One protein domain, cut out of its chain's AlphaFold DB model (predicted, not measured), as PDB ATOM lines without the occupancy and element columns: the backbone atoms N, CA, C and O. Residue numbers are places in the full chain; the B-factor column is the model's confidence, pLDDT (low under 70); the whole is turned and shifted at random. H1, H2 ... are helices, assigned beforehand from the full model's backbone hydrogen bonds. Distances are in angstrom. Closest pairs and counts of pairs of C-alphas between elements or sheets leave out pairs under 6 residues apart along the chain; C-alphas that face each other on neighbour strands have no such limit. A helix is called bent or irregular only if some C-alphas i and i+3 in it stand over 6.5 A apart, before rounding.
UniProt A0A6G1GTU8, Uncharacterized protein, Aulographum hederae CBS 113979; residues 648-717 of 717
ATOM      1  N   LEU A 648      76.603   5.781  53.186       57.38
ATOM      2  CA  LEU A 648      76.188   4.372  53.138       57.38
ATOM      3  C   LEU A 648      76.782   3.599  51.938       57.38
ATOM      4  O   LEU A 648      77.492   2.620  52.182       57.38
ATOM      5  N   PRO A 649      76.601   4.016  50.665       60.47
ATOM      6  CA  PRO A 649      77.215   3.315  49.536       60.47
ATOM      7  C   PRO A 649      78.749   3.377  49.564       60.47
ATOM      8  O   PRO A 649      79.395   2.398  49.197       60.47
ATOM      9  N   ALA A 650      79.355   4.467  50.055       61.41
ATOM     10  CA  ALA A 650      80.810   4.563  50.195       61.41
ATOM     11  C   ALA A 650      81.377   3.574  51.233       61.41
ATOM     12  O   ALA A 650      82.395   2.933  50.975       61.41
ATOM     13  N   MET A 651      80.705   3.394  52.376       62.28
ATOM     14  CA  MET A 651      81.090   2.409  53.396       62.28
ATOM     15  C   MET A 651      80.917   0.973  52.888       62.28
ATOM     16  O   MET A 651      81.794   0.140  53.113       62.28
ATOM     17  N   ILE A 652      79.843   0.693  52.139       67.62
ATOM     18  CA  ILE A 652      79.612  -0.610  51.487       67.62
ATOM     19  C   ILE A 652      80.690  -0.916  50.428       67.62
ATOM     20  O   ILE A 652      81.057  -2.075  50.258       67.62
ATOM     21  N   LEU A 653      81.247   0.105  49.764       67.00
ATOM     22  CA  LEU A 653      82.367  -0.025  48.818       67.00
ATOM     23  C   LEU A 653      83.745  -0.174  49.488       67.00
ATOM     24  O   LEU A 653      84.616  -0.850  48.940       67.00
ATOM     25  N   LEU A 654      83.960   0.440  50.657       70.00
ATOM     26  CA  LEU A 654      85.246   0.415  51.373       70.00
ATOM     27  C   LEU A 654      85.427  -0.806  52.284       70.00
ATOM     28  O   LEU A 654      86.536  -1.336  52.370       70.00
ATOM     29  N   LEU A 655      84.362  -1.291  52.931       72.25
ATOM     30  CA  LEU A 655      84.426  -2.452  53.829       72.25
ATOM     31  C   LEU A 655      85.017  -3.723  53.164       72.25
ATOM     32  O   LEU A 655      85.859  -4.366  53.798       72.25
ATOM     33  N   PRO A 656      84.681  -4.081  51.901       70.94
ATOM     34  CA  PRO A 656      85.296  -5.211  51.204       70.94
ATOM     35  C   PRO A 656      86.804  -5.032  51.012       70.94
ATOM     36  O   PRO A 656      87.564  -5.970  51.238       70.94
ATOM     37  N   LEU A 657      87.250  -3.829  50.632       71.56
ATOM     38  CA  LEU A 657      88.661  -3.539  50.356       71.56
ATOM     39  C   LEU A 657      89.521  -3.682  51.620       71.56
ATOM     40  O   LEU A 657      90.602  -4.270  51.572       71.56
ATOM     41  N   VAL A 658      89.009  -3.231  52.770       76.12
ATOM     42  CA  VAL A 658      89.676  -3.408  54.069       76.12
ATOM     43  C   VAL A 658      89.682  -4.883  54.485       76.12
ATOM     44  O   VAL A 658      90.738  -5.401  54.849       76.12
ATOM     45  N   ALA A 659      88.566  -5.608  54.339       71.31
ATOM     46  CA  ALA A 659      88.506  -7.045  54.636       71.31
ATOM     47  C   ALA A 659      89.481  -7.880  53.773       71.31
ATOM     48  O   ALA A 659      90.089  -8.836  54.259       71.31
ATOM     49  N   PHE A 660      89.691  -7.496  52.510       71.19
ATOM     50  CA  PHE A 660      90.603  -8.184  51.588       71.19
ATOM     51  C   PHE A 660      92.076  -8.135  52.014       71.19
ATOM     52  O   PHE A 660      92.795  -9.114  51.797       71.19
ATOM     53  N   SER A 661      92.526  -7.045  52.644       74.06
ATOM     54  CA  SER A 661      93.900  -6.944  53.164       74.06
ATOM     55  C   SER A 661      94.183  -7.865  54.359       74.06
ATOM     56  O   SER A 661      95.332  -8.233  54.583       74.06
ATOM     57  N   ILE A 662      93.145  -8.278  55.098       80.62
ATOM     58  CA  ILE A 662      93.266  -9.090  56.320       80.62
ATOM     59  C   ILE A 662      93.216 -10.594  56.005       80.62
ATOM     60  O   ILE A 662      93.821 -11.398  56.712       80.62
ATOM     61  N   ILE A 663      92.512 -10.999  54.941       80.50
ATOM     62  CA  ILE A 663      92.295 -12.409  54.587       80.50
ATOM     63  C   ILE A 663      93.325 -12.864  53.530       80.50
ATOM     64  O   ILE A 663      93.204 -12.462  52.369       80.50
ATOM     65  N   PRO A 664      94.293 -13.749  53.858       76.56
ATOM     66  CA  PRO A 664      95.342 -14.179  52.921       76.56
ATOM     67  C   PRO A 664      94.907 -15.281  51.934       76.56
ATOM     68  O   PRO A 664      95.671 -15.652  51.046       76.56
ATOM     69  N   GLY A 665      93.702 -15.846  52.078       83.62
ATOM     70  CA  GLY A 665      93.218 -16.960  51.253       83.62
ATOM     71  C   GLY A 665      92.217 -16.536  50.175       83.62
ATOM     72  O   GLY A 665      91.145 -16.030  50.500       83.62
ATOM     73  N   LEU A 666      92.506 -16.835  48.902       76.62
ATOM     74  CA  LEU A 666      91.608 -16.559  47.763       76.62
ATOM     75  C   LEU A 666      90.209 -17.177  47.934       76.62
ATOM     76  O   LEU A 666      89.209 -16.518  47.668       76.62
ATOM     77  N   PHE A 667      90.121 -18.416  48.429       80.88
ATOM     78  CA  PHE A 667      88.833 -19.074  48.674       80.88
ATOM     79  C   PHE A 667      88.018 -18.353  49.762       80.88
ATOM     80  O   PHE A 667      86.840 -18.073  49.569       80.88
ATOM     81  N   ALA A 668      88.660 -17.962  50.868       79.69
ATOM     82  CA  ALA A 668      88.010 -17.214  51.943       79.69
ATOM     83  C   ALA A 668      87.559 -15.811  51.487       79.69
ATOM     84  O   ALA A 668      86.458 -15.389  51.834       79.69
ATOM     85  N   ARG A 669      88.352 -15.128  50.646       78.44
ATOM     86  CA  ARG A 669      87.971 -13.870  49.974       78.44
ATOM     87  C   ARG A 669      86.708 -14.041  49.112       78.44
ATOM     88  O   ARG A 669      85.794 -13.226  49.211       78.44
ATOM     89  N   LEU A 670      86.618 -15.114  48.319       78.81
ATOM     90  CA  LEU A 670      85.435 -15.417  47.498       78.81
ATOM     91  C   LEU A 670      84.199 -15.760  48.348       78.81
ATOM     92  O   LEU A 670      83.116 -15.242  48.078       78.81
ATOM     93  N   CYS A 671      84.348 -16.565  49.405       82.25
ATOM     94  CA  CYS A 671      83.258 -16.839  50.348       82.25
ATOM     95  C   CYS A 671      82.765 -15.562  51.047       82.25
ATOM     96  O   CYS A 671      81.559 -15.379  51.199       82.25
ATOM     97  N   PHE A 672      83.676 -14.659  51.427       83.44
ATOM     98  CA  PHE A 672      83.325 -13.376  52.035       83.44
ATOM     99  C   PHE A 672      82.543 -12.480  51.063       83.44
ATOM    100  O   PHE A 672      81.494 -11.966  51.444       83.44
ATOM    101  N   LEU A 673      82.969 -12.358  49.796       79.75
ATOM    102  CA  LEU A 673      82.197 -11.645  48.764       79.75
ATOM    103  C   LEU A 673      80.804 -12.254  48.548       79.75
ATOM    104  O   LEU A 673      79.835 -11.511  48.406       79.75
ATOM    105  N   GLY A 674      80.685 -13.586  48.551       82.88
ATOM    106  CA  GLY A 674      79.399 -14.276  48.427       82.88
ATOM    107  C   GLY A 674      78.444 -13.963  49.582       82.88
ATOM    108  O   GLY A 674      77.283 -13.628  49.350       82.88
ATOM    109  N   LEU A 675      78.938 -14.003  50.825       84.56
ATOM    110  CA  LEU A 675      78.156 -13.656  52.015       84.56
ATOM    111  C   LEU A 675      77.776 -12.170  52.048       84.56
ATOM    112  O   LEU A 675      76.626 -11.847  52.342       84.56
ATOM    113  N   LEU A 676      78.700 -11.270  51.701       82.00
ATOM    114  CA  LEU A 676      78.429  -9.831  51.659       82.00
ATOM    115  C   LEU A 676      77.421  -9.477  50.554       82.00
ATOM    116  O   LEU A 676      76.538  -8.653  50.767       82.00
ATOM    117  N   GLY A 677      77.512 -10.143  49.398       81.25
ATOM    118  CA  GLY A 677      76.556 -10.011  48.300       81.25
ATOM    119  C   GLY A 677      75.161 -10.531  48.654       81.25
ATOM    120  O   GLY A 677      74.173  -9.874  48.340       81.25
ATOM    121  N   LEU A 678      75.064 -11.668  49.351       82.31
ATOM    122  CA  LEU A 678      73.783 -12.238  49.781       82.31
ATOM    123  C   LEU A 678      73.139 -11.426  50.916       82.31
ATOM    124  O   LEU A 678      71.932 -11.194  50.886       82.31
ATOM    125  N   GLY A 679      73.932 -10.928  51.870       80.25
ATOM    126  CA  GLY A 679      73.468  -9.987  52.893       80.25
ATOM    127  C   GLY A 679      73.021  -8.651  52.292       80.25
ATOM    128  O   GLY A 679      71.943  -8.159  52.620       80.25
ATOM    129  N   GLY A 680      73.795  -8.109  51.347       80.44
ATOM    130  CA  GLY A 680      73.433  -6.913  50.585       80.44
ATOM    131  C   GLY A 680      72.143  -7.096  49.783       80.44
ATOM    132  O   GLY A 680      71.283  -6.224  49.825       80.44
ATOM    133  N   TYR A 681      71.958  -8.245  49.124       78.81
ATOM    134  CA  TYR A 681      70.715  -8.586  48.425       78.81
ATOM    135  C   TYR A 681      69.520  -8.694  49.382       78.81
ATOM    136  O   TYR A 681      68.452  -8.172  49.075       78.81
ATOM    137  N   ALA A 682      69.694  -9.315  50.554       78.94
ATOM    138  CA  ALA A 682      68.639  -9.424  51.558       78.94
ATOM    139  C   ALA A 682      68.194  -8.042  52.070       78.94
ATOM    140  O   ALA A 682      67.002  -7.743  52.027       78.94
ATOM    141  N   VAL A 683      69.142  -7.180  52.463       75.25
ATOM    142  CA  VAL A 683      68.860  -5.793  52.883       75.25
ATOM    143  C   VAL A 683      68.245  -4.984  51.741       75.25
ATOM    144  O   VAL A 683      67.267  -4.279  51.949       75.25
ATOM    145  N   PHE A 684      68.758  -5.120  50.517       70.56
ATOM    146  CA  PHE A 684      68.189  -4.435  49.360       70.56
ATOM    147  C   PHE A 684      66.730  -4.853  49.117       70.56
ATOM    148  O   PHE A 684      65.871  -3.994  48.938       70.56
ATOM    149  N   SER A 685      66.429  -6.154  49.203       73.12
ATOM    150  CA  SER A 685      65.079  -6.704  49.009       73.12
ATOM    151  C   SER A 685      64.064  -6.324  50.095       73.12
ATOM    152  O   SER A 685      62.864  -6.426  49.849       73.12
ATOM    153  N   SER A 686      64.518  -5.881  51.273       71.81
ATOM    154  CA  SER A 686      63.660  -5.395  52.363       71.81
ATOM    155  C   SER A 686      63.573  -3.867  52.451       71.81
ATOM    156  O   SER A 686      62.860  -3.348  53.309       71.81
ATOM    157  N   THR A 687      64.251  -3.135  51.559       70.50
ATOM    158  CA  THR A 687      64.184  -1.668  51.465       70.50
ATOM    159  C   THR A 687      63.453  -1.217  50.203       70.50
ATOM    160  O   THR A 687      63.667  -1.758  49.120       70.50
ATOM    161  N   GLU A 688      62.653  -0.152  50.296       64.44
ATOM    162  CA  GLU A 688      61.882   0.394  49.159       64.44
ATOM    163  C   GLU A 688      62.749   1.014  48.040       64.44
ATOM    164  O   GLU A 688      62.231   1.453  47.013       64.44
ATOM    165  N   ILE A 689      64.081   0.986  48.185       63.28
ATOM    166  CA  ILE A 689      65.076   1.424  47.190       63.28
ATOM    167  C   ILE A 689      64.904   0.674  45.851       63.28
ATOM    168  O   ILE A 689      65.235   1.206  44.789       63.28
ATOM    169  N   ALA A 690      64.302  -0.522  45.868       59.00
ATOM    170  CA  ALA A 690      63.894  -1.255  44.670       59.00
ATOM    171  C   ALA A 690      62.978  -0.452  43.714       59.00
ATOM    172  O   ALA A 690      62.995  -0.716  42.515       59.00
ATOM    173  N   ASN A 691      62.236   0.549  44.206       64.56
ATOM    174  CA  ASN A 691      61.377   1.415  43.386       64.56
ATOM    175  C   ASN A 691      62.133   2.559  42.673       64.56
ATOM    176  O   ASN A 691      61.553   3.233  41.827       64.56
ATOM    177  N   VAL A 692      63.407   2.806  43.004       67.00
ATOM    178  CA  VAL A 692      64.158   4.001  42.552       67.00
ATOM    179  C   VAL A 692      64.764   3.842  41.147       67.00
ATOM    180  O   VAL A 692      65.057   4.832  40.482       67.00
ATOM    181  N   MET A 693      64.961   2.611  40.670       69.19
ATOM    182  CA  MET A 693      65.571   2.326  39.363       69.19
ATOM    183  C   MET A 693      65.065   0.978  38.832       69.19
ATOM    184  O   MET A 693      64.650   0.130  39.621       69.19
ATOM    185  N   SER A 694      65.074   0.750  37.512       78.56
ATOM    186  CA  SER A 694      64.465  -0.464  36.955       78.56
ATOM    187  C   SER A 694      65.215  -1.741  37.362       78.56
ATOM    188  O   SER A 694      66.431  -1.751  37.569       78.56
ATOM    189  N   VAL A 695      64.496  -2.867  37.416       77.19
ATOM    190  CA  VAL A 695      65.076  -4.186  37.729       77.19
ATOM    191  C   VAL A 695      66.140  -4.605  36.698       77.19
ATOM    192  O   VAL A 695      67.051  -5.365  37.027       77.19
ATOM    193  N   ALA A 696      66.070  -4.099  35.460       78.50
ATOM    194  CA  ALA A 696      67.108  -4.319  34.455       78.50
ATOM    195  C   ALA A 696      68.396  -3.555  34.806       78.50
ATOM    196  O   ALA A 696      69.476  -4.145  34.835       78.50
ATOM    197  N   ASP A 697      68.275  -2.275  35.157       80.31
ATOM    198  CA  ASP A 697      69.410  -1.417  35.511       80.31
ATOM    199  C   ASP A 697      70.089  -1.875  36.806       80.31
ATOM    200  O   ASP A 697      71.316  -1.892  36.885       80.31
ATOM    201  N   TRP A 698      69.317  -2.345  37.793       76.94
ATOM    202  CA  TRP A 698      69.866  -2.951  39.011       76.94
ATOM    203  C   TRP A 698      70.688  -4.208  38.718       76.94
ATOM    204  O   TRP A 698      71.775  -4.373  39.275       76.94
ATOM    205  N   LYS A 699      70.223  -5.073  37.807       79.81
ATOM    206  CA  LYS A 699      70.975  -6.266  37.385       79.81
ATOM    207  C   LYS A 699      72.249  -5.893  36.621       79.81
ATOM    208  O   LYS A 699      73.284  -6.515  36.851       79.81
ATOM    209  N   ASN A 700      72.202  -4.852  35.788       83.00
ATOM    210  CA  ASN A 700      73.377  -4.319  35.094       83.00
ATOM    211  C   ASN A 700      74.397  -3.723  36.083       83.00
ATOM    212  O   ASN A 700      75.576  -4.069  36.037       83.00
ATOM    213  N   CYS A 701      73.946  -2.893  37.027       78.94
ATOM    214  CA  CYS A 701      74.789  -2.288  38.060       78.94
ATOM    215  C   CYS A 701      75.447  -3.350  38.956       78.94
ATOM    216  O   CYS A 701      76.651  -3.290  39.211       78.94
ATOM    217  N   ALA A 702      74.687  -4.364  39.385       77.81
ATOM    218  CA  ALA A 702      75.216  -5.486  40.153       77.81
ATOM    219  C   ALA A 702      76.264  -6.284  39.354       77.81
ATOM    220  O   ALA A 702      77.322  -6.605  39.892       77.81
ATOM    221  N   ALA A 703      76.021  -6.560  38.067       83.75
ATOM    222  CA  ALA A 703      76.977  -7.263  37.212       83.75
ATOM    223  C   ALA A 703      78.293  -6.480  37.028       83.75
ATOM    224  O   ALA A 703      79.374  -7.068  37.118       83.75
ATOM    225  N   VAL A 704      78.226  -5.156  36.840       85.56
ATOM    226  CA  VAL A 704      79.415  -4.283  36.770       85.56
ATOM    227  C   VAL A 704      80.170  -4.262  38.105       85.56
ATOM    228  O   VAL A 704      81.391  -4.396  38.120       85.56
ATOM    229  N   TYR A 705      79.465  -4.179  39.238       81.38
ATOM    230  CA  TYR A 705      80.090  -4.226  40.564       81.38
ATOM    231  C   TYR A 705      80.793  -5.566  40.840       81.38
ATOM    232  O   TYR A 705      81.952  -5.580  41.258       81.38
ATOM    233  N   PHE A 706      80.134  -6.698  40.565       80.38
ATOM    234  CA  PHE A 706      80.724  -8.025  40.771       80.38
ATOM    235  C   PHE A 706      81.906  -8.302  39.837       80.38
ATOM    236  O   PHE A 706      82.896  -8.878  40.283       80.38
ATOM    237  N   THR A 707      81.850  -7.874  38.572       81.88
ATOM    238  CA  THR A 707      82.984  -8.037  37.642       81.88
ATOM    239  C   THR A 707      84.172  -7.155  38.026       81.88
ATOM    240  O   THR A 707      85.301  -7.645  38.029       81.88
ATOM    241  N   LEU A 708      83.939  -5.908  38.453       81.75
ATOM    242  CA  LEU A 708      84.992  -5.029  38.970       81.75
ATOM    243  C   LEU A 708      85.625  -5.597  40.250       81.75
ATOM    244  O   LEU A 708      86.849  -5.679  40.336       81.75
ATOM    245  N   MET A 709      84.822  -6.054  41.216       75.00
ATOM    246  CA  MET A 709      85.336  -6.669  42.448       75.00
ATOM    247  C   MET A 709      86.080  -7.986  42.183       75.00
ATOM    248  O   MET A 709      87.106  -8.235  42.813       75.00
ATOM    249  N   ALA A 710      85.633  -8.806  41.227       75.88
ATOM    250  CA  ALA A 710      86.360 -10.005  40.808       75.88
ATOM    251  C   ALA A 710      87.706  -9.662  40.141       75.88
ATOM    252  O   ALA A 710      88.711 -10.312  40.420       75.88
ATOM    253  N   PHE A 711      87.754  -8.614  39.313       82.44
ATOM    254  CA  PHE A 711      88.989  -8.143  38.682       82.44
ATOM    255  C   PHE A 711      89.986  -7.594  39.715       82.44
ATOM    256  O   PHE A 711      91.152  -7.984  39.711       82.44
ATOM    257  N   VAL A 712      89.523  -6.783  40.676       76.56
ATOM    258  CA  VAL A 712      90.335  -6.321  41.817       76.56
ATOM    259  C   VAL A 712      90.823  -7.501  42.669       76.56
ATOM    260  O   VAL A 712      91.987  -7.528  43.060       76.56
ATOM    261  N   ALA A 713      89.987  -8.516  42.904       68.81
ATOM    262  CA  ALA A 713      90.372  -9.725  43.638       68.81
ATOM    263  C   ALA A 713      91.449 -10.573  42.930       68.81
ATOM    264  O   ALA A 713      92.184 -11.294  43.607       68.81
ATOM    265  N   VAL A 714      91.543 -10.489  41.597       76.69
ATOM    266  CA  VAL A 714      92.579 -11.146  40.782       76.69
ATOM    267  C   VAL A 714      93.856 -10.304  40.691       76.69
ATOM    268  O   VAL A 714      94.937 -10.880  40.730       76.69
ATOM    269  N   LEU A 715      93.750  -8.970  40.619       75.81
ATOM    270  CA  LEU A 715      94.903  -8.055  40.621       75.81
ATOM    271  C   LEU A 715      95.552  -7.875  42.004       75.81
ATOM    272  O   LEU A 715      96.722  -7.518  42.087       75.81
ATOM    273  N   ALA A 716      94.822  -8.114  43.098       65.62
ATOM    274  CA  ALA A 716      95.340  -8.064  44.469       65.62
ATOM    275  C   ALA A 716      96.028  -9.386  44.888       65.62
ATOM    276  O   ALA A 716      95.732  -9.940  45.961       65.62
ATOM    277  N   ARG A 717      96.901  -9.902  44.011       60.41
ATOM    278  CA  ARG A 717      97.623 -11.176  44.121       60.41
ATOM    279  C   ARG A 717      99.056 -11.052  43.604       60.41
ATOM    280  O   ARG A 717      99.921 -11.648  44.279       60.41
TER     281      ARG A 717
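AT A GLANCE: This is residues 648 to 717 of the 717 residues of an uncharacterized protein of Aulographum hederae CBS 113979 (UniProt A0A6G1GTU8). Three helices, H1, H2 and H4, run side by side along the long axis of an elongated model, their centres making a triangle, in a loose up-and-down set in which no helix touches another. H2 and H4 are the two long arms of a U, with the short H3 at its bend, where residues 682 to 689 and 691 to 697 stand free; the shorter H1 folds back beside H2 from the other end. The printed part has 70 residues with four named helices, H1, H2, H3 and H4 in chain order, and no named strand; the class is all helix. It is only just compact, close to loose, with a radius of gyration of the C-alphas of 13.1 A, and it spans 38 by 20 by 19 A.

HOW THE PARTS SIT: H2, residues 666 to 686, and H4, residues 695 to 715, are close but not clearly touching; their closest C-alphas, those of Arg 669 and Ala 713, are 7.9 A apart. They run opposite ways at a shallow tilt of 20 degrees. H1, residues 648 to 662, is close to H2 but not clearly touching it, with the closest C-alphas, those of Phe 660 and Arg 669, 6.5 A apart. H1 and H2 run opposite ways at a shallow tilt of 18 degrees. H1 and H4 are near each other, with 8 pairs of C-alphas within 10 A. H3, residues 688 to 691, is close to H2 but not clearly touching it; the closest C-alphas, those of Phe 684 and Ala 690, are 7.1 A apart. H3 and H4 meet only through their link, and H1 and H3 are apart. In H2 and H4 every O i to N i+4 pair is within hydrogen-bond range, in H1 7 of 11 are, and H3 is too short for such a pair.

IN THESE COORDINATES: H2 is 30.4 A long from C-alpha 666 at (91.608, -16.559, 47.763) to C-alpha 686. H4 is 30.2 A long and ends with C-alpha 715 at (94.903, -8.055, 40.621). H1 is 22.0 A long and begins with C-alpha 648 at (76.188, 4.372, 53.138). H1 is neither bent nor irregular, but only just: C-alphas 653 and 656 are 6.4 A apart. H3 has four residues and is 5.9 A long.

THE WHOLE: The two C-alphas farthest apart are those of Pro 664 and Asn 691, at 38.6 A. The printed part has no cut and ends at Arg 717, the chain's last residue. The links H1 to H2, H2 to H3 and H3 to H4 are tight. The mean pLDDT of the printed part is 75.1; it is under 70 at residues 648 to 653, 688 to 693, 713, and 716 to 717.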